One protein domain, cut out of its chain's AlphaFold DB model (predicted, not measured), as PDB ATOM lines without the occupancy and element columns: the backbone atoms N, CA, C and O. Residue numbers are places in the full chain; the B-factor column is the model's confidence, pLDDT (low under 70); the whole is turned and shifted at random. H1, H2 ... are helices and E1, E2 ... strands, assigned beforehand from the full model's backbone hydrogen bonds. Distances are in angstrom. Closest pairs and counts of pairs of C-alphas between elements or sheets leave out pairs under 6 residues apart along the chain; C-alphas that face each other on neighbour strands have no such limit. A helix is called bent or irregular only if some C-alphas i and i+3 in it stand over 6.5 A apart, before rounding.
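This is residues 81 to 198 of the 201 residues of an uncharacterized protein of Leptolyngbya sp. DLM2.Bin15 (UniProt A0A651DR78). Look for a helical hairpin, H1 and H2, in the middle, with H3 and H4 packed on one side of it and H5 and H6 on the other. H2 touches five helices, and a small hairpin of strands, E1 and E2, packs on H5 at one end of the longest axis. The 118 printed residues hold seven named helices and two strands, in the order H1 H2 H3 H4 H5 E1 E2 H6 H7; the sheet, E1 - E2, is antiparallel and the class is mostly helix. The whole is compact, with a radius of gyration of the C-alphas of 13.5 A and spans of 39 by 31 by 23 A.

Begin with H1, residues 82 to 96; its residues 90 to 94 touch H2, residues 99 to 117, opposite ways at a shallow tilt of 14 degrees, the closest C-alphas being those of Leu 94 and Ala 102, 5.7 A. Next comes H3, residues 121 to 128, irregular but only just: C-alphas 124 and 127 are 6.6 A apart. It touches H2, closest at the C-alphas of Leu 110 and Leu 121, 6.0 A. H4, residues 131 to 142, touches H2 about perpendicular at 79 degrees, closest at the C-alphas of Ala 103 and Val 140, 4.5 A. H5, residues 152 to 160, touches H2 at a steep tilt of 41 degrees, closest at the C-alphas of Tyr 105 and Trp 153, 5.6 A. In the hairpin of E1, residues 168 to 170, and E2, residues 175 to 177, find N 169 and O 176 within hydrogen-bond range at 2.9 A. H6, residues 179 to 188, touches H5 about perpendicular at 85 degrees, closest at the C-alphas of Val 158 and Leu 185, 5.5 A. H7, residues 195 to 198, touches no helix. Every O i to N i+4 pair is within hydrogen-bond range in H2, H4 and H5, against 10 of 11 in H1, 2 of 4 in H3 and 5 of 6 in H6; H7 is too short for such a pair.

Find C-alpha 82 at (25.373, -1.560, -28.689); from there H1 runs 20.9 A. H2 runs 26.4 A to C-alpha 117 at (28.438, -9.044, -36.456). H4 measures 16.5 A and H6 14.8 A. H7 ends at C-alpha 198, (5.777, -21.559, -31.970).

The two C-alphas farthest apart, those of Ala 131 and Glu 179, are 39.7 A apart. The printed part has no cut, and no link is long. Residues 191 to 198 have pLDDT under 70.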
ATOM      1  N   ASP A  81      26.018   2.773 -28.546       95.88
ATOM      2  CA  ASP A  81      26.983   1.857 -27.920       95.88
ATOM      3  C   ASP A  81      26.369   0.465 -27.659       95.88
ATOM      4  O   ASP A  81      26.108   0.065 -26.521       95.88
ATOM      5  N   PHE A  82      26.086  -0.280 -28.726       97.06
ATOM      6  CA  PHE A  82      25.373  -1.560 -28.689       97.06
ATOM      7  C   PHE A  82      26.057  -2.614 -27.811       97.06
ATOM      8  O   PHE A  82      25.428  -3.228 -26.952       97.06
ATOM      9  N   VAL A  83      27.360  -2.812 -28.013       95.88
ATOM     10  CA  VAL A  83      28.134  -3.888 -27.371       95.88
ATOM     11  C   VAL A  83      28.132  -3.783 -25.844       95.88
ATOM     12  O   VAL A  83      27.714  -4.745 -25.206       95.88
ATOM     13  N   PRO A  84      28.525  -2.660 -25.208       96.31
ATOM     14  CA  PRO A  84      28.480  -2.574 -23.750       96.31
ATOM     15  C   PRO A  84      27.061  -2.758 -23.196       96.31
ATOM     16  O   PRO A  84      26.901  -3.462 -22.202       96.31
ATOM     17  N   ARG A  85      26.029  -2.224 -23.868       97.25
ATOM     18  CA  ARG A  85      24.624  -2.417 -23.466       97.25
ATOM     19  C   ARG A  85      24.220  -3.886 -23.495       97.25
ATOM     20  O   ARG A  85      23.616  -4.374 -22.544       97.25
ATOM     21  N   LEU A  86      24.570  -4.594 -24.567       97.81
ATOM     22  CA  LEU A  86      24.258  -6.009 -24.702       97.81
ATOM     23  C   LEU A  86      24.999  -6.840 -23.652       97.81
ATOM     24  O   LEU A  86      24.382  -7.677 -23.003       97.81
ATOM     25  N   LEU A  87      26.294  -6.592 -23.443       96.94
ATOM     26  CA  LEU A  87      27.098  -7.311 -22.449       96.94
ATOM     27  C   LEU A  87      26.549  -7.136 -21.027       96.94
ATOM     28  O   LEU A  87      26.520  -8.099 -20.259       96.94
ATOM     29  N   ASP A  88      26.065  -5.941 -20.688       96.69
ATOM     30  CA  ASP A  88      25.436  -5.680 -19.393       96.69
ATOM     31  C   ASP A  88      24.110  -6.459 -19.251       96.69
ATOM     32  O   ASP A  88      23.866  -7.081 -18.211       96.69
ATOM     33  N   CYS A  89      23.292  -6.521 -20.313       96.44
ATOM     34  CA  CYS A  89      22.092  -7.365 -20.356       96.44
ATOM     35  C   CYS A  89      22.432  -8.851 -20.194       96.44
ATOM     36  O   CYS A  89      21.815  -9.539 -19.380       96.44
ATOM     37  N   LEU A  90      23.431  -9.354 -20.928       97.00
ATOM     38  CA  LEU A  90      23.882 -10.742 -20.834       97.00
ATOM     39  C   LEU A  90      24.300 -11.074 -19.401       97.00
ATOM     40  O   LEU A  90      23.790 -12.030 -18.819       97.00
ATOM     41  N   HIS A  91      25.163 -10.260 -18.793       97.19
ATOM     42  CA  HIS A  91      25.600 -10.478 -17.418       97.19
ATOM     43  C   HIS A  91      24.412 -10.508 -16.442       97.19
ATOM     44  O   HIS A  91      24.301 -11.422 -15.619       97.19
ATOM     45  N   HIS A  92      23.477  -9.563 -16.560       96.75
ATOM     46  CA  HIS A  92      22.283  -9.547 -15.722       96.75
ATOM     47  C   HIS A  92      21.428 -10.814 -15.902       96.75
ATOM     48  O   HIS A  92      21.084 -11.482 -14.922       96.75
ATOM     49  N   ARG A  93      21.112 -11.187 -17.148       96.62
ATOM     50  CA  ARG A  93      20.248 -12.334 -17.469       96.62
ATOM     51  C   ARG A  93      20.870 -13.666 -17.105       96.62
ATOM     52  O   ARG A  93      20.146 -14.542 -16.637       96.62
ATOM     53  N   LEU A  94      22.189 -13.802 -17.247       97.00
ATOM     54  CA  LEU A  94      22.918 -14.991 -16.818       97.00
ATOM     55  C   LEU A  94      22.575 -15.333 -15.369       97.00
ATOM     56  O   LEU A  94      22.264 -16.481 -15.063       97.00
ATOM     57  N   ASN A  95      22.583 -14.325 -14.500       96.06
ATOM     58  CA  ASN A  95      22.399 -14.491 -13.064       96.06
ATOM     59  C   ASN A  95      20.926 -14.464 -12.630       96.06
ATOM     60  O   ASN A  95      20.582 -15.086 -11.627       96.06
ATOM     61  N   ALA A  96      20.057 -13.782 -13.379       96.88
ATOM     62  CA  ALA A  96      18.644 -13.637 -13.033       96.88
ATOM     63  C   ALA A  96      17.754 -14.781 -13.548       96.88
ATOM     64  O   ALA A  96      16.760 -15.117 -12.903       96.88
ATOM     65  N   LEU A  97      18.069 -15.366 -14.709       96.56
ATOM     66  CA  LEU A  97      17.209 -16.374 -15.329       96.56
ATOM     67  C   LEU A  97      17.381 -17.766 -14.697       96.56
ATOM     68  O   LEU A  97      18.492 -18.141 -14.296       96.56
ATOM     69  N   PRO A  98      16.313 -18.587 -14.672       96.94
ATOM     70  CA  PRO A  98      16.427 -20.017 -14.415       96.94
ATOM     71  C   PRO A  98      17.435 -20.671 -15.365       96.94
ATOM     72  O   PRO A  98      17.549 -20.276 -16.520       96.94
ATOM     73  N   LEU A  99      18.143 -21.701 -14.894       95.00
ATOM     74  CA  LEU A  99      19.284 -22.301 -15.599       95.00
ATOM     75  C   LEU A  99      18.990 -22.664 -17.067       95.00
ATOM     76  O   LEU A  99      19.745 -22.285 -17.958       95.00
ATOM     77  N   ARG A 100      17.864 -23.340 -17.322       94.88
ATOM     78  CA  ARG A 100      17.467 -23.785 -18.669       94.88
ATOM     79  C   ARG A 100      17.086 -22.633 -19.593       94.88
ATOM     80  O   ARG A 100      17.433 -22.654 -20.771       94.88
ATOM     81  N   GLN A 101      16.416 -21.615 -19.055       95.69
ATOM     82  CA  GLN A 101      16.077 -20.404 -19.803       95.69
ATOM     83  C   GLN A 101      17.321 -19.555 -20.075       95.69
ATOM     84  O   GLN A 101      17.456 -19.006 -21.162       95.69
ATOM     85  N   ALA A 102      18.266 -19.495 -19.130       96.19
ATOM     86  CA  ALA A 102      19.563 -18.856 -19.328       96.19
ATOM     87  C   ALA A 102      20.359 -19.550 -20.445       96.19
ATOM     88  O   ALA A 102      20.934 -18.866 -21.283       96.19
ATOM     89  N   ALA A 103      20.350 -20.886 -20.500       90.94
ATOM     90  CA  ALA A 103      20.988 -21.648 -21.576       90.94
ATOM     91  C   ALA A 103      20.391 -21.329 -22.951       90.94
ATOM     92  O   ALA A 103      21.136 -21.041 -23.886       90.94
ATOM     93  N   TRP A 104      19.060 -21.309 -23.070       91.62
ATOM     94  CA  TRP A 104      18.401 -20.893 -24.309       91.62
ATOM     95  C   TRP A 104      18.756 -19.453 -24.680       91.62
ATOM     96  O   TRP A 104      19.236 -19.197 -25.780       91.62
ATOM     97  N   TYR A 105      18.562 -18.524 -23.744       95.19
ATOM     98  CA  TYR A 105      18.820 -17.100 -23.925       95.19
ATOM     99  C   TYR A 105      20.255 -16.845 -24.408       95.19
ATOM    100  O   TYR A 105      20.452 -16.180 -25.421       95.19
ATOM    101  N   MET A 106      21.255 -17.412 -23.725       92.62
ATOM    102  CA  MET A 106      22.666 -17.209 -24.063       92.62
ATOM    103  C   MET A 106      22.997 -17.752 -25.445       92.62
ATOM    104  O   MET A 106      23.618 -17.050 -26.234       92.62
ATOM    105  N   ARG A 107      22.535 -18.962 -25.775       87.38
ATOM    106  CA  ARG A 107      22.778 -19.564 -27.092       87.38
ATOM    107  C   ARG A 107      22.151 -18.752 -28.224       87.38
ATOM    108  O   ARG A 107      22.781 -18.610 -29.264       87.38
ATOM    109  N   GLN A 108      20.956 -18.195 -28.019       88.69
ATOM    110  CA  GLN A 108      20.298 -17.349 -29.021       88.69
ATOM    111  C   GLN A 108      21.046 -16.032 -29.241       88.69
ATOM    112  O   GLN A 108      21.255 -15.637 -30.388       88.69
ATOM    113  N   VAL A 109      21.468 -15.357 -28.165       93.31
ATOM    114  CA  VAL A 109      22.195 -14.087 -28.299       93.31
ATOM    115  C   VAL A 109      23.586 -14.309 -28.879       93.31
ATOM    116  O   VAL A 109      23.909 -13.665 -29.870       93.31
ATOM    117  N   LEU A 110      24.391 -15.208 -28.300       85.69
ATOM    118  CA  LEU A 110      25.747 -15.473 -28.787       85.69
ATOM    119  C   LEU A 110      25.683 -15.996 -30.223       85.69
ATOM    120  O   LEU A 110      26.190 -15.344 -31.123       85.69
ATOM    121  N   GLY A 111      24.943 -17.080 -30.469       81.12
ATOM    122  CA  GLY A 111      24.867 -17.683 -31.799       81.12
ATOM    123  C   GLY A 111      24.480 -16.679 -32.883       81.12
ATOM    124  O   GLY A 111      25.176 -16.572 -33.890       81.12
ATOM    125  N   GLY A 112      23.418 -15.895 -32.667       83.50
ATOM    126  CA  GLY A 112      22.935 -15.030 -33.737       83.50
ATOM    127  C   GLY A 112      23.592 -13.658 -33.842       83.50
ATOM    128  O   GLY A 112      23.711 -13.132 -34.951       83.50
ATOM    129  N   VAL A 113      24.051 -13.066 -32.736       87.56
ATOM    130  CA  VAL A 113      24.782 -11.791 -32.806       87.56
ATOM    131  C   VAL A 113      26.200 -12.009 -33.314       87.56
ATOM    132  O   VAL A 113      26.653 -11.248 -34.172       87.56
ATOM    133  N   GLU A 114      26.887 -13.058 -32.858       84.88
ATOM    134  CA  GLU A 114      28.235 -13.382 -33.334       84.88
ATOM    135  C   GLU A 114      28.203 -13.716 -34.834       84.88
ATOM    136  O   GLU A 114      29.014 -13.194 -35.596       84.88
ATOM    137  N   GLN A 115      27.195 -14.468 -35.300       80.56
ATOM    138  CA  GLN A 115      27.015 -14.751 -36.728       80.56
ATOM    139  C   GLN A 115      26.783 -13.482 -37.563       80.56
ATOM    140  O   GLN A 115      27.302 -13.369 -38.673       80.56
ATOM    141  N   ARG A 116      25.998 -12.519 -37.060       84.31
ATOM    142  CA  ARG A 116      25.653 -11.303 -37.815       84.31
ATOM    143  C   ARG A 116      26.754 -10.248 -37.820       84.31
ATOM    144  O   ARG A 116      26.853  -9.492 -38.791       84.31
ATOM    145  N   THR A 117      27.487 -10.138 -36.715       81.50
ATOM    146  CA  THR A 117      28.438  -9.044 -36.456       81.50
ATOM    147  C   THR A 117      29.895  -9.474 -36.555       81.50
ATOM    148  O   THR A 117      30.761  -8.611 -36.652       81.50
ATOM    149  N   HIS A 118      30.169 -10.782 -36.547       78.81
ATOM    150  CA  HIS A 118      31.509 -11.371 -36.482       78.81
ATOM    151  C   HIS A 118      32.315 -10.981 -35.230       78.81
ATOM    152  O   HIS A 118      33.528 -11.172 -35.191       78.81
ATOM    153  N   LEU A 119      31.654 -10.443 -34.201       81.25
ATOM    154  CA  LEU A 119      32.250 -10.161 -32.898       81.25
ATOM    155  C   LEU A 119      32.069 -11.373 -31.993       81.25
ATOM    156  O   LEU A 119      30.944 -11.842 -31.883       81.25
ATOM    157  N   SER A 120      33.115 -11.827 -31.299       84.44
ATOM    158  CA  SER A 120      32.989 -12.875 -30.274       84.44
ATOM    159  C   SER A 120      32.417 -12.284 -28.982       84.44
ATOM    160  O   SER A 120      33.122 -11.654 -28.189       84.44
ATOM    161  N   LEU A 121      31.114 -12.453 -28.745       85.00
ATOM    162  CA  LEU A 121      30.476 -11.975 -27.519       85.00
ATOM    163  C   LEU A 121      30.939 -12.773 -26.306       85.00
ATOM    164  O   LEU A 121      31.040 -12.198 -25.221       85.00
ATOM    165  N   TYR A 122      31.245 -14.062 -26.470       83.19
ATOM    166  CA  TYR A 122      31.842 -14.867 -25.404       83.19
ATOM    167  C   TYR A 122      33.147 -14.241 -24.887       83.19
ATOM    168  O   TYR A 122      33.279 -14.012 -23.678       83.19
ATOM    169  N   ASP A 123      34.072 -13.892 -25.787       83.69
ATOM    170  CA  ASP A 123      35.375 -13.327 -25.415       83.69
ATOM    171  C   ASP A 123      35.256 -11.912 -24.843       83.69
ATOM    172  O   ASP A 123      36.000 -11.543 -23.935       83.69
ATOM    173  N   LEU A 124      34.269 -11.138 -25.297       86.12
ATOM    174  CA  LEU A 124      33.980  -9.811 -24.753       86.12
ATOM    175  C   LEU A 124      33.281  -9.867 -23.382       86.12
ATOM    176  O   LEU A 124      33.475  -8.983 -22.540       86.12
ATOM    177  N   LEU A 125      32.464 -10.895 -23.128       89.81
ATOM    178  CA  LEU A 125      31.702 -11.048 -21.888       89.81
ATOM    179  C   LEU A 125      32.548 -11.645 -20.762       89.81
ATOM    180  O   LEU A 125      32.525 -11.141 -19.638       89.81
ATOM    181  N   ARG A 126      33.297 -12.716 -21.041       86.56
ATOM    182  CA  ARG A 126      34.005 -13.521 -20.033       86.56
ATOM    183  C   ARG A 126      34.939 -12.715 -19.108       86.56
ATOM    184  O   ARG A 126      34.918 -12.989 -17.903       86.56
ATOM    185  N   PRO A 127      35.707 -11.709 -19.581       86.50
ATOM    186  CA  PRO A 127      36.548 -10.873 -18.721       86.50
ATOM    187  C   PRO A 127      35.756 -10.002 -17.736       86.50
ATOM    188  O   PRO A 127      36.293  -9.608 -16.704       86.50
ATOM    189  N   ARG A 128      34.479  -9.711 -18.031       89.75
ATOM    190  CA  ARG A 128      33.596  -8.848 -17.221       89.75
ATOM    191  C   ARG A 128      32.865  -9.609 -16.111       89.75
ATOM    192  O   ARG A 128      32.246  -8.990 -15.249       89.75
ATOM    193  N   LEU A 129      32.914 -10.938 -16.138       91.56
ATOM    194  CA  LEU A 129      32.221 -11.810 -15.195       91.56
ATOM    195  C   LEU A 129      33.104 -12.153 -13.992       91.56
ATOM    196  O   LEU A 129      34.317 -12.312 -14.125       91.56
ATOM    197  N   ASP A 130      32.499 -12.343 -12.821       93.69
ATOM    198  CA  ASP A 130      33.183 -12.950 -11.676       93.69
ATOM    199  C   ASP A 130      33.359 -14.472 -11.860       93.69
ATOM    200  O   ASP A 130      32.888 -15.070 -12.830       93.69
ATOM    201  N   ALA A 131      34.078 -15.133 -10.948       89.44
ATOM    202  CA  ALA A 131      34.373 -16.562 -11.088       89.44
ATOM    203  C   ALA A 131      33.108 -17.442 -11.111       89.44
ATOM    204  O   ALA A 131      33.055 -18.410 -11.868       89.44
ATOM    205  N   ALA A 132      32.095 -17.092 -10.313       93.25
ATOM    206  CA  ALA A 132      30.839 -17.831 -10.246       93.25
ATOM    207  C   ALA A 132      30.025 -17.669 -11.537       93.25
ATOM    208  O   ALA A 132      29.548 -18.658 -12.094       93.25
ATOM    209  N   SER A 133      29.927 -16.444 -12.051       93.31
ATOM    210  CA  SER A 133      29.238 -16.136 -13.301       93.31
ATOM    211  C   SER A 133      29.955 -16.765 -14.495       93.31
ATOM    212  O   SER A 133      29.292 -17.311 -15.366       93.31
ATOM    213  N   ARG A 134      31.298 -16.793 -14.522       89.75
ATOM    214  CA  ARG A 134      32.054 -17.523 -15.561       89.75
ATOM    215  C   ARG A 134      31.739 -19.017 -15.561       89.75
ATOM    216  O   ARG A 134      31.374 -19.555 -16.598       89.75
ATOM    217  N   ALA A 135      31.805 -19.668 -14.399       84.38
ATOM    218  CA  ALA A 135      31.469 -21.089 -14.288       84.38
ATOM    219  C   ALA A 135      30.016 -21.367 -14.706       84.38
ATOM    220  O   ALA A 135      29.725 -22.372 -15.353       84.38
ATOM    221  N   ARG A 136      29.098 -20.454 -14.367       93.69
ATOM    222  CA  ARG A 136      27.702 -20.535 -14.789       93.69
ATOM    223  C   ARG A 136      27.550 -20.377 -16.301       93.69
ATOM    224  O   ARG A 136      26.803 -21.158 -16.881       93.69
ATOM    225  N   LEU A 137      28.242 -19.420 -16.922       89.88
ATOM    226  CA  LEU A 137      28.257 -19.225 -18.373       89.88
ATOM    227  C   LEU A 137      28.717 -20.502 -19.086       89.88
ATOM    228  O   LEU A 137      28.009 -21.013 -19.949       89.88
ATOM    229  N   ASP A 138      29.847 -21.069 -18.661       82.88
ATOM    230  CA  ASP A 138      30.386 -22.297 -19.252       82.88
ATOM    231  C   ASP A 138      29.423 -23.489 -19.070       82.88
ATOM    232  O   ASP A 138      29.261 -24.325 -19.961       82.88
ATOM    233  N   TYR A 139      28.719 -23.567 -17.935       81.56
ATOM    234  CA  TYR A 139      27.710 -24.604 -17.722       81.56
ATOM    235  C   TYR A 139      26.510 -24.447 -18.667       81.56
ATOM    236  O   TYR A 139      26.103 -25.415 -19.311       81.56
ATOM    237  N   VAL A 140      25.928 -23.246 -18.767       88.69
ATOM    238  CA  VAL A 140      24.725 -23.030 -19.591       88.69
ATOM    239  C   VAL A 140      25.010 -23.167 -21.086       88.69
ATOM    240  O   VAL A 140      24.129 -23.589 -21.834       88.69
ATOM    241  N   LEU A 141      26.233 -22.861 -21.528       80.69
ATOM    242  CA  LEU A 141      26.631 -23.029 -22.922       80.69
ATOM    243  C   LEU A 141      26.918 -24.493 -23.254       80.69
ATOM    244  O   LEU A 141      26.345 -25.003 -24.217       80.69
ATOM    245  N   TRP A 142      27.712 -25.186 -22.436       79.69
ATOM    246  CA  TRP A 142      28.318 -26.463 -22.837       79.69
ATOM    247  C   TRP A 142      27.734 -27.703 -22.154       79.69
ATOM    248  O   TRP A 142      27.899 -28.808 -22.661       79.69
ATOM    249  N   HIS A 143      27.054 -27.549 -21.015       71.81
ATOM    250  CA  HIS A 143      26.642 -28.681 -20.173       71.81
ATOM    251  C   HIS A 143      25.123 -28.805 -19.992       71.81
ATOM    252  O   HIS A 143      24.625 -29.906 -19.746       71.81
ATOM    253  N   GLU A 144      24.365 -27.713 -20.117       84.12
ATOM    254  CA  GLU A 144      22.900 -27.765 -20.085       84.12
ATOM    255  C   GLU A 144      22.343 -28.328 -21.405       84.12
ATOM    256  O   GLU A 144      22.256 -27.642 -22.425       84.12
ATOM    257  N   ASN A 145      21.950 -29.599 -21.390       82.31
ATOM    258  CA  ASN A 145      21.471 -30.311 -22.579       82.31
ATOM    259  C   ASN A 145      19.972 -30.111 -22.853       82.31
ATOM    260  O   ASN A 145      19.481 -30.527 -23.902       82.31
ATOM    261  N   HIS A 146      19.239 -29.474 -21.936       89.69
ATOM    262  CA  HIS A 146      17.796 -29.263 -22.039       89.69
ATOM    263  C   HIS A 146      17.431 -27.779 -21.872       89.69
ATOM    264  O   HIS A 146      16.741 -27.419 -20.912       89.69
ATOM    265  N   PRO A 147      17.891 -26.897 -22.785       87.88
ATOM    266  CA  PRO A 147      17.524 -25.487 -22.755       87.88
ATOM    267  C   PRO A 147      16.007 -25.318 -22.934       87.88
ATOM    268  O   PRO A 147      15.361 -26.082 -23.650       87.88
ATOM    269  N   GLU A 148      15.443 -24.303 -22.289       91.62
ATOM    270  CA  GLU A 148      14.007 -24.007 -22.309       91.62
ATOM    271  C   GLU A 148      13.753 -22.690 -23.052       91.62
ATOM    272  O   GLU A 148      14.411 -21.701 -22.715       91.62
ATOM    273  N   PRO A 149      12.808 -22.639 -24.013       90.00
ATOM    274  CA  PRO A 149      12.508 -21.426 -24.762       90.00
ATOM    275  C   PRO A 149      12.291 -20.195 -23.881       90.00
ATOM    276  O   PRO A 149      11.522 -20.202 -22.922       90.00
ATOM    277  N   CYS A 150      12.972 -19.110 -24.238       87.12
ATOM    278  CA  CYS A 150      12.893 -17.830 -23.551       87.12
ATOM    279  C   CYS A 150      12.929 -16.716 -24.596       87.12
ATOM    280  O   CYS A 150      13.929 -16.584 -25.288       87.12
ATOM    281  N   GLY A 151      11.866 -15.918 -24.728       88.00
ATOM    282  CA  GLY A 151      11.797 -14.837 -25.726       88.00
ATOM    283  C   GLY A 151      12.532 -13.548 -25.331       88.00
ATOM    284  O   GLY A 151      12.719 -12.665 -26.164       88.00
ATOM    285  N   LEU A 152      12.975 -13.428 -24.075       92.62
ATOM    286  CA  LEU A 152      13.552 -12.188 -23.534       92.62
ATOM    287  C   LEU A 152      14.806 -11.713 -24.282       92.62
ATOM    288  O   LEU A 152      15.109 -10.523 -24.256       92.62
ATOM    289  N   TRP A 153      15.510 -12.606 -24.981       94.38
ATOM    290  CA  TRP A 153      16.680 -12.235 -25.777       94.38
ATOM    291  C   TRP A 153      16.334 -11.245 -26.890       94.38
ATOM    292  O   TRP A 153      17.107 -10.326 -27.134       94.38
ATOM    293  N   MET A 154      15.162 -11.372 -27.523       94.88
ATOM    294  CA  MET A 154      14.748 -10.451 -28.585       94.88
ATOM    295  C   MET A 154      14.571  -9.044 -28.035       94.88
ATOM    296  O   MET A 154      15.025  -8.078 -28.642       94.88
ATOM    297  N   GLN A 155      13.935  -8.937 -26.865       95.06
ATOM    298  CA  GLN A 155      13.758  -7.664 -26.183       95.06
ATOM    299  C   GLN A 155      15.110  -7.032 -25.878       95.06
ATOM    300  O   GLN A 155      15.341  -5.886 -26.253       95.06
ATOM    301  N   ASP A 156      16.004  -7.775 -25.236       96.44
ATOM    302  CA  ASP A 156      17.282  -7.228 -24.797       96.44
ATOM    303  C   ASP A 156      18.178  -6.849 -25.993       96.44
ATOM    304  O   ASP A 156      18.818  -5.799 -25.954       96.44
ATOM    305  N   VAL A 157      18.168  -7.623 -27.087       96.88
ATOM    306  CA  VAL A 157      18.907  -7.302 -28.324       96.88
ATOM    307  C   VAL A 157      18.333  -6.064 -29.019       96.88
ATOM    308  O   VAL A 157      19.092  -5.162 -29.372       96.88
ATOM    309  N   VAL A 158      17.008  -5.971 -29.178       97.12
ATOM    310  CA  VAL A 158      16.354  -4.804 -29.801       97.12
ATOM    311  C   VAL A 158      16.598  -3.541 -28.980       97.12
ATOM    312  O   VAL A 158      16.962  -2.506 -29.534       97.12
ATOM    313  N   MET A 159      16.456  -3.622 -27.657       96.69
ATOM    314  CA  MET A 159      16.715  -2.496 -26.756       96.69
ATOM    315  C   MET A 159      18.197  -2.091 -26.768       96.69
ATOM    316  O   MET A 159      18.509  -0.897 -26.786       96.69
ATOM    317  N   ALA A 160      19.125  -3.055 -26.807       97.44
ATOM    318  CA  ALA A 160      20.555  -2.772 -26.934       97.44
ATOM    319  C   ALA A 160      20.883  -2.073 -28.263       97.44
ATOM    320  O   ALA A 160      21.724  -1.175 -28.279       97.44
ATOM    321  N   ALA A 161      20.188  -2.432 -29.348       96.88
ATOM    322  CA  ALA A 161      20.332  -1.828 -30.676       96.88
ATOM    323  C   ALA A 161      19.684  -0.434 -30.804       96.88
ATOM    324  O   ALA A 161      19.708   0.152 -31.881       96.88
ATOM    325  N   GLY A 162      19.123   0.117 -29.722       96.56
ATOM    326  CA  GLY A 162      18.504   1.447 -29.709       96.56
ATOM    327  C   GLY A 162      16.987   1.443 -29.876       96.56
ATOM    328  O   GLY A 162      16.389   2.505 -30.044       96.56
ATOM    329  N   GLY A 163      16.361   0.271 -29.804       95.31
ATOM    330  CA  GLY A 163      14.915   0.139 -29.744       95.31
ATOM    331  C   GLY A 163      14.328   0.651 -28.432       95.31
ATOM    332  O   GLY A 163      15.018   0.920 -27.446       95.31
ATOM    333  N   SER A 164      13.011   0.779 -28.437       95.25
ATOM    334  CA  SER A 164      12.206   1.258 -27.323       95.25
ATOM    335  C   SER A 164      11.139   0.236 -26.927       95.25
ATOM    336  O   SER A 164      10.919  -0.768 -27.602       95.25
ATOM    337  N   ALA A 165      10.411   0.517 -25.844       92.25
ATOM    338  CA  ALA A 165       9.321  -0.345 -25.385       92.25
ATOM    339  C   ALA A 165       8.164  -0.484 -26.399       92.25
ATOM    340  O   ALA A 165       7.360  -1.400 -26.267       92.25
ATOM    341  N   SER A 166       8.057   0.399 -27.401       93.75
ATOM    342  CA  SER A 166       7.091   0.239 -28.497       93.75
ATOM    343  C   SER A 166       7.583  -0.678 -29.618       93.75
ATOM    344  O   SER A 166       6.790  -1.059 -30.474       93.75
ATOM    345  N   ASP A 167       8.871  -1.027 -29.632       95.50
ATOM    346  CA  ASP A 167       9.471  -1.847 -30.687       95.50
ATOM    347  C   ASP A 167       9.444  -3.340 -30.378       95.50
ATOM    348  O   ASP A 167       9.565  -4.165 -31.285       95.50
ATOM    349  N   VAL A 168       9.245  -3.684 -29.106       93.44
ATOM    350  CA  VAL A 168       9.184  -5.057 -28.625       93.44
ATOM    351  C   VAL A 168       8.196  -5.186 -27.474       93.44
ATOM    352  O   VAL A 168       8.259  -4.458 -26.485       93.44
ATOM    353  N   GLN A 169       7.300  -6.162 -27.588       90.19
ATOM    354  CA  GLN A 169       6.339  -6.506 -26.554       90.19
ATOM    355  C   GLN A 169       6.495  -7.976 -26.170       90.19
ATOM    356  O   GLN A 169       6.286  -8.871 -26.987       90.19
ATOM    357  N   CYS A 170       6.839  -8.227 -24.908       85.19
ATOM    358  CA  CYS A 170       6.870  -9.574 -24.350       85.19
ATOM    359  C   CYS A 170       5.479  -9.945 -23.836       85.19
ATOM    360  O   CYS A 170       5.021  -9.424 -22.817       85.19
ATOM    361  N   LEU A 171       4.811 -10.838 -24.557       82.62
ATOM    362  CA  LEU A 171       3.576 -11.478 -24.130       82.62
ATOM    363  C   LEU A 171       3.906 -12.800 -23.411       82.62
ATOM    364  O   LEU A 171       5.022 -13.306 -23.528       82.62
ATOM    365  N   PRO A 172       2.960 -13.386 -22.653       73.19
ATOM    366  CA  PRO A 172       3.211 -14.624 -21.913       73.19
ATOM    367  C   PRO A 172       3.654 -15.811 -22.782       73.19
ATOM    368  O   PRO A 172       4.366 -16.679 -22.291       73.19
ATOM    369  N   SER A 173       3.224 -15.855 -24.045       74.44
ATOM    370  CA  SER A 173       3.483 -16.960 -24.976       74.44
ATOM    371  C   SER A 173       4.399 -16.594 -26.142       74.44
ATOM    372  O   SER A 173       4.872 -17.488 -26.833       74.44
ATOM    373  N   GLU A 174       4.643 -15.309 -26.393       81.75
ATOM    374  CA  GLU A 174       5.368 -14.865 -27.583       81.75
ATOM    375  C   GLU A 174       6.006 -13.488 -27.398       81.75
ATOM    376  O   GLU A 174       5.672 -12.732 -26.482       81.75
ATOM    377  N   VAL A 175       6.924 -13.149 -28.299       86.94
ATOM    378  CA  VAL A 175       7.474 -11.800 -28.410       86.94
ATOM    379  C   VAL A 175       7.048 -11.218 -29.741       86.94
ATOM    380  O   VAL A 175       7.302 -11.800 -30.792       86.94
ATOM    381  N   VAL A 176       6.404 -10.058 -29.679       91.56
ATOM    382  CA  VAL A 176       5.924  -9.339 -30.857       91.56
ATOM    383  C   VAL A 176       6.847  -8.158 -31.107       91.56
ATOM    384  O   VAL A 176       7.108  -7.363 -30.201       91.56
ATOM    385  N   LEU A 177       7.342  -8.046 -32.337       93.75
ATOM    386  CA  LEU A 177       8.200  -6.949 -32.770       93.75
ATOM    387  C   LEU A 177       7.420  -5.992 -33.665       93.75
ATOM    388  O   LEU A 177       6.662  -6.417 -34.540       93.75
ATOM    389  N   SER A 178       7.645  -4.694 -33.479       95.94
ATOM    390  CA  SER A 178       7.251  -3.704 -34.480       95.94
ATOM    391  C   SER A 178       8.101  -3.878 -35.747       95.94
ATOM    392  O   SER A 178       9.139  -4.544 -35.739       95.94
ATOM    393  N   GLU A 179       7.718  -3.228 -36.846       95.56
ATOM    394  CA  GLU A 179       8.562  -3.178 -38.047       95.56
ATOM    395  C   GLU A 179       9.954  -2.597 -37.741       95.56
ATOM    396  O   GLU A 179      10.967  -3.061 -38.265       95.56
ATOM    397  N   GLN A 180      10.016  -1.595 -36.861       95.19
ATOM    398  CA  GLN A 180      11.276  -1.009 -36.422       95.19
ATOM    399  C   GLN A 180      12.069  -1.989 -35.546       95.19
ATOM    400  O   GLN A 180      13.267  -2.149 -35.764       95.19
ATOM    401  N   GLY A 181      11.415  -2.692 -34.617       96.12
ATOM    402  CA  GLY A 181      12.042  -3.734 -33.800       96.12
ATOM    403  C   GLY A 181      12.640  -4.855 -34.649       96.12
ATOM    404  O   GLY A 181      13.778  -5.257 -34.426       96.12
ATOM    405  N   MET A 182      11.925  -5.289 -35.688       94.69
ATOM    406  CA  MET A 182      12.422  -6.282 -36.643       94.69
ATOM    407  C   MET A 182      13.644  -5.775 -37.422       94.69
ATOM    408  O   MET A 182      14.622  -6.505 -37.578       94.69
ATOM    409  N   ARG A 183      13.625  -4.516 -37.885       94.88
ATOM    410  CA  ARG A 183      14.772  -3.902 -38.578       94.88
ATOM    411  C   ARG A 183      16.007  -3.817 -37.684       94.88
ATOM    412  O   ARG A 183      17.100  -4.142 -38.139       94.88
ATOM    413  N   LEU A 184      15.830  -3.412 -36.427       96.00
ATOM    414  CA  LEU A 184      16.909  -3.362 -35.442       96.00
ATOM    415  C   LEU A 184      17.469  -4.754 -35.158       96.00
ATOM    416  O   LEU A 184      18.683  -4.933 -35.169       96.00
ATOM    417  N   LEU A 185      16.596  -5.747 -34.979       95.25
ATOM    418  CA  LEU A 185      17.011  -7.126 -34.761       95.25
ATOM    419  C   LEU A 185      17.836  -7.654 -35.943       95.25
ATOM    420  O   LEU A 185      18.943  -8.136 -35.742       95.25
ATOM    421  N   ALA A 186      17.356  -7.489 -37.177       92.88
ATOM    422  CA  ALA A 186      18.052  -7.947 -38.385       92.88
ATOM    423  C   ALA A 186      19.393  -7.227 -38.649       92.88
ATOM    424  O   ALA A 186      20.261  -7.737 -39.367       92.88
ATOM    425  N   ALA A 187      19.586  -6.033 -38.081       92.31
ATOM    426  CA  ALA A 187      20.856  -5.324 -38.171       92.31
ATOM    427  C   ALA A 187      21.965  -6.021 -37.366       92.31
ATOM    428  O   ALA A 187      23.120  -5.988 -37.787       92.31
ATOM    429  N   VAL A 188      21.615  -6.676 -36.253       92.81
ATOM    430  CA  VAL A 188      22.585  -7.189 -35.268       92.81
ATOM    431  C   VAL A 188      22.459  -8.677 -34.958       92.81
ATOM    432  O   VAL A 188      23.329  -9.207 -34.286       92.81
ATOM    433  N   TRP A 189      21.423  -9.360 -35.445       92.88
ATOM    434  CA  TRP A 189      21.181 -10.783 -35.216       92.88
ATOM    435  C   TRP A 189      20.850 -11.520 -36.523       92.88
ATOM    436  O   TRP A 189      20.139 -11.000 -37.385       92.88
ATOM    437  N   MET A 190      21.367 -12.741 -36.668       85.19
ATOM    438  CA  MET A 190      21.111 -13.650 -37.787       85.19
ATOM    439  C   MET A 190      21.054 -15.087 -37.272       85.19
ATOM    440  O   MET A 190      21.923 -15.486 -36.519       85.19
ATOM    441  N   GLY A 191      20.081 -15.883 -37.705       68.50
ATOM    442  CA  GLY A 191      20.005 -17.298 -37.354       68.50
ATOM    443  C   GLY A 191      18.662 -17.905 -37.734       68.50
ATOM    444  O   GLY A 191      17.695 -17.184 -37.991       68.50
ATOM    445  N   ASP A 192      18.599 -19.235 -37.750       55.72
ATOM    446  CA  ASP A 192      17.339 -19.951 -37.918       55.72
ATOM    447  C   ASP A 192      16.551 -19.858 -36.608       55.72
ATOM    448  O   ASP A 192      16.712 -20.653 -35.681       55.72
ATOM    449  N   TYR A 193      15.698 -18.841 -36.511       48.44
ATOM    450  CA  TYR A 193      14.615 -18.877 -35.544       48.44
ATOM    451  C   TYR A 193      13.632 -19.941 -36.026       48.44
ATOM    452  O   TYR A 193      13.086 -19.819 -37.125       48.44
ATOM    453  N   ASP A 194      13.384 -20.978 -35.227       41.56
ATOM    454  CA  ASP A 194      12.309 -21.927 -35.513       41.56
ATOM    455  C   ASP A 194      10.955 -21.248 -35.231       41.56
ATOM    456  O   ASP A 194      10.270 -21.521 -34.245       41.56
ATOM    457  N   VAL A 195      10.583 -20.291 -36.094       42.12
ATOM    458  CA  VAL A 195       9.286 -19.591 -36.071       42.12
ATOM    459  C   VAL A 195       8.148 -20.618 -36.153       42.12
ATOM    460  O   VAL A 195       7.058 -20.400 -35.626       42.12
ATOM    461  N   TYR A 196       8.401 -21.764 -36.792       34.16
ATOM    462  CA  TYR A 196       7.410 -22.804 -37.035       34.16
ATOM    463  C   TYR A 196       7.151 -23.706 -35.823       34.16
ATOM    464  O   TYR A 196       6.066 -24.275 -35.739       34.16
ATOM    465  N   GLY A 197       8.059 -23.769 -34.846       34.72
ATOM    466  CA  GLY A 197       7.804 -24.438 -33.568       34.72
ATOM    467  C   GLY A 197       6.774 -23.715 -32.688       34.72
ATOM    468  O   GLY A 197       6.019 -24.368 -31.974       34.72
ATOM    469  N   ALA A 198       6.691 -22.382 -32.776       34.78
ATOM    470  CA  ALA A 198       5.777 -21.559 -31.970       34.78
ATOM    471  C   ALA A 198       4.369 -21.403 -32.579       34.78
ATOM    472  O   ALA A 198       3.425 -21.066 -31.872       34.78
TER     473      ALA A 198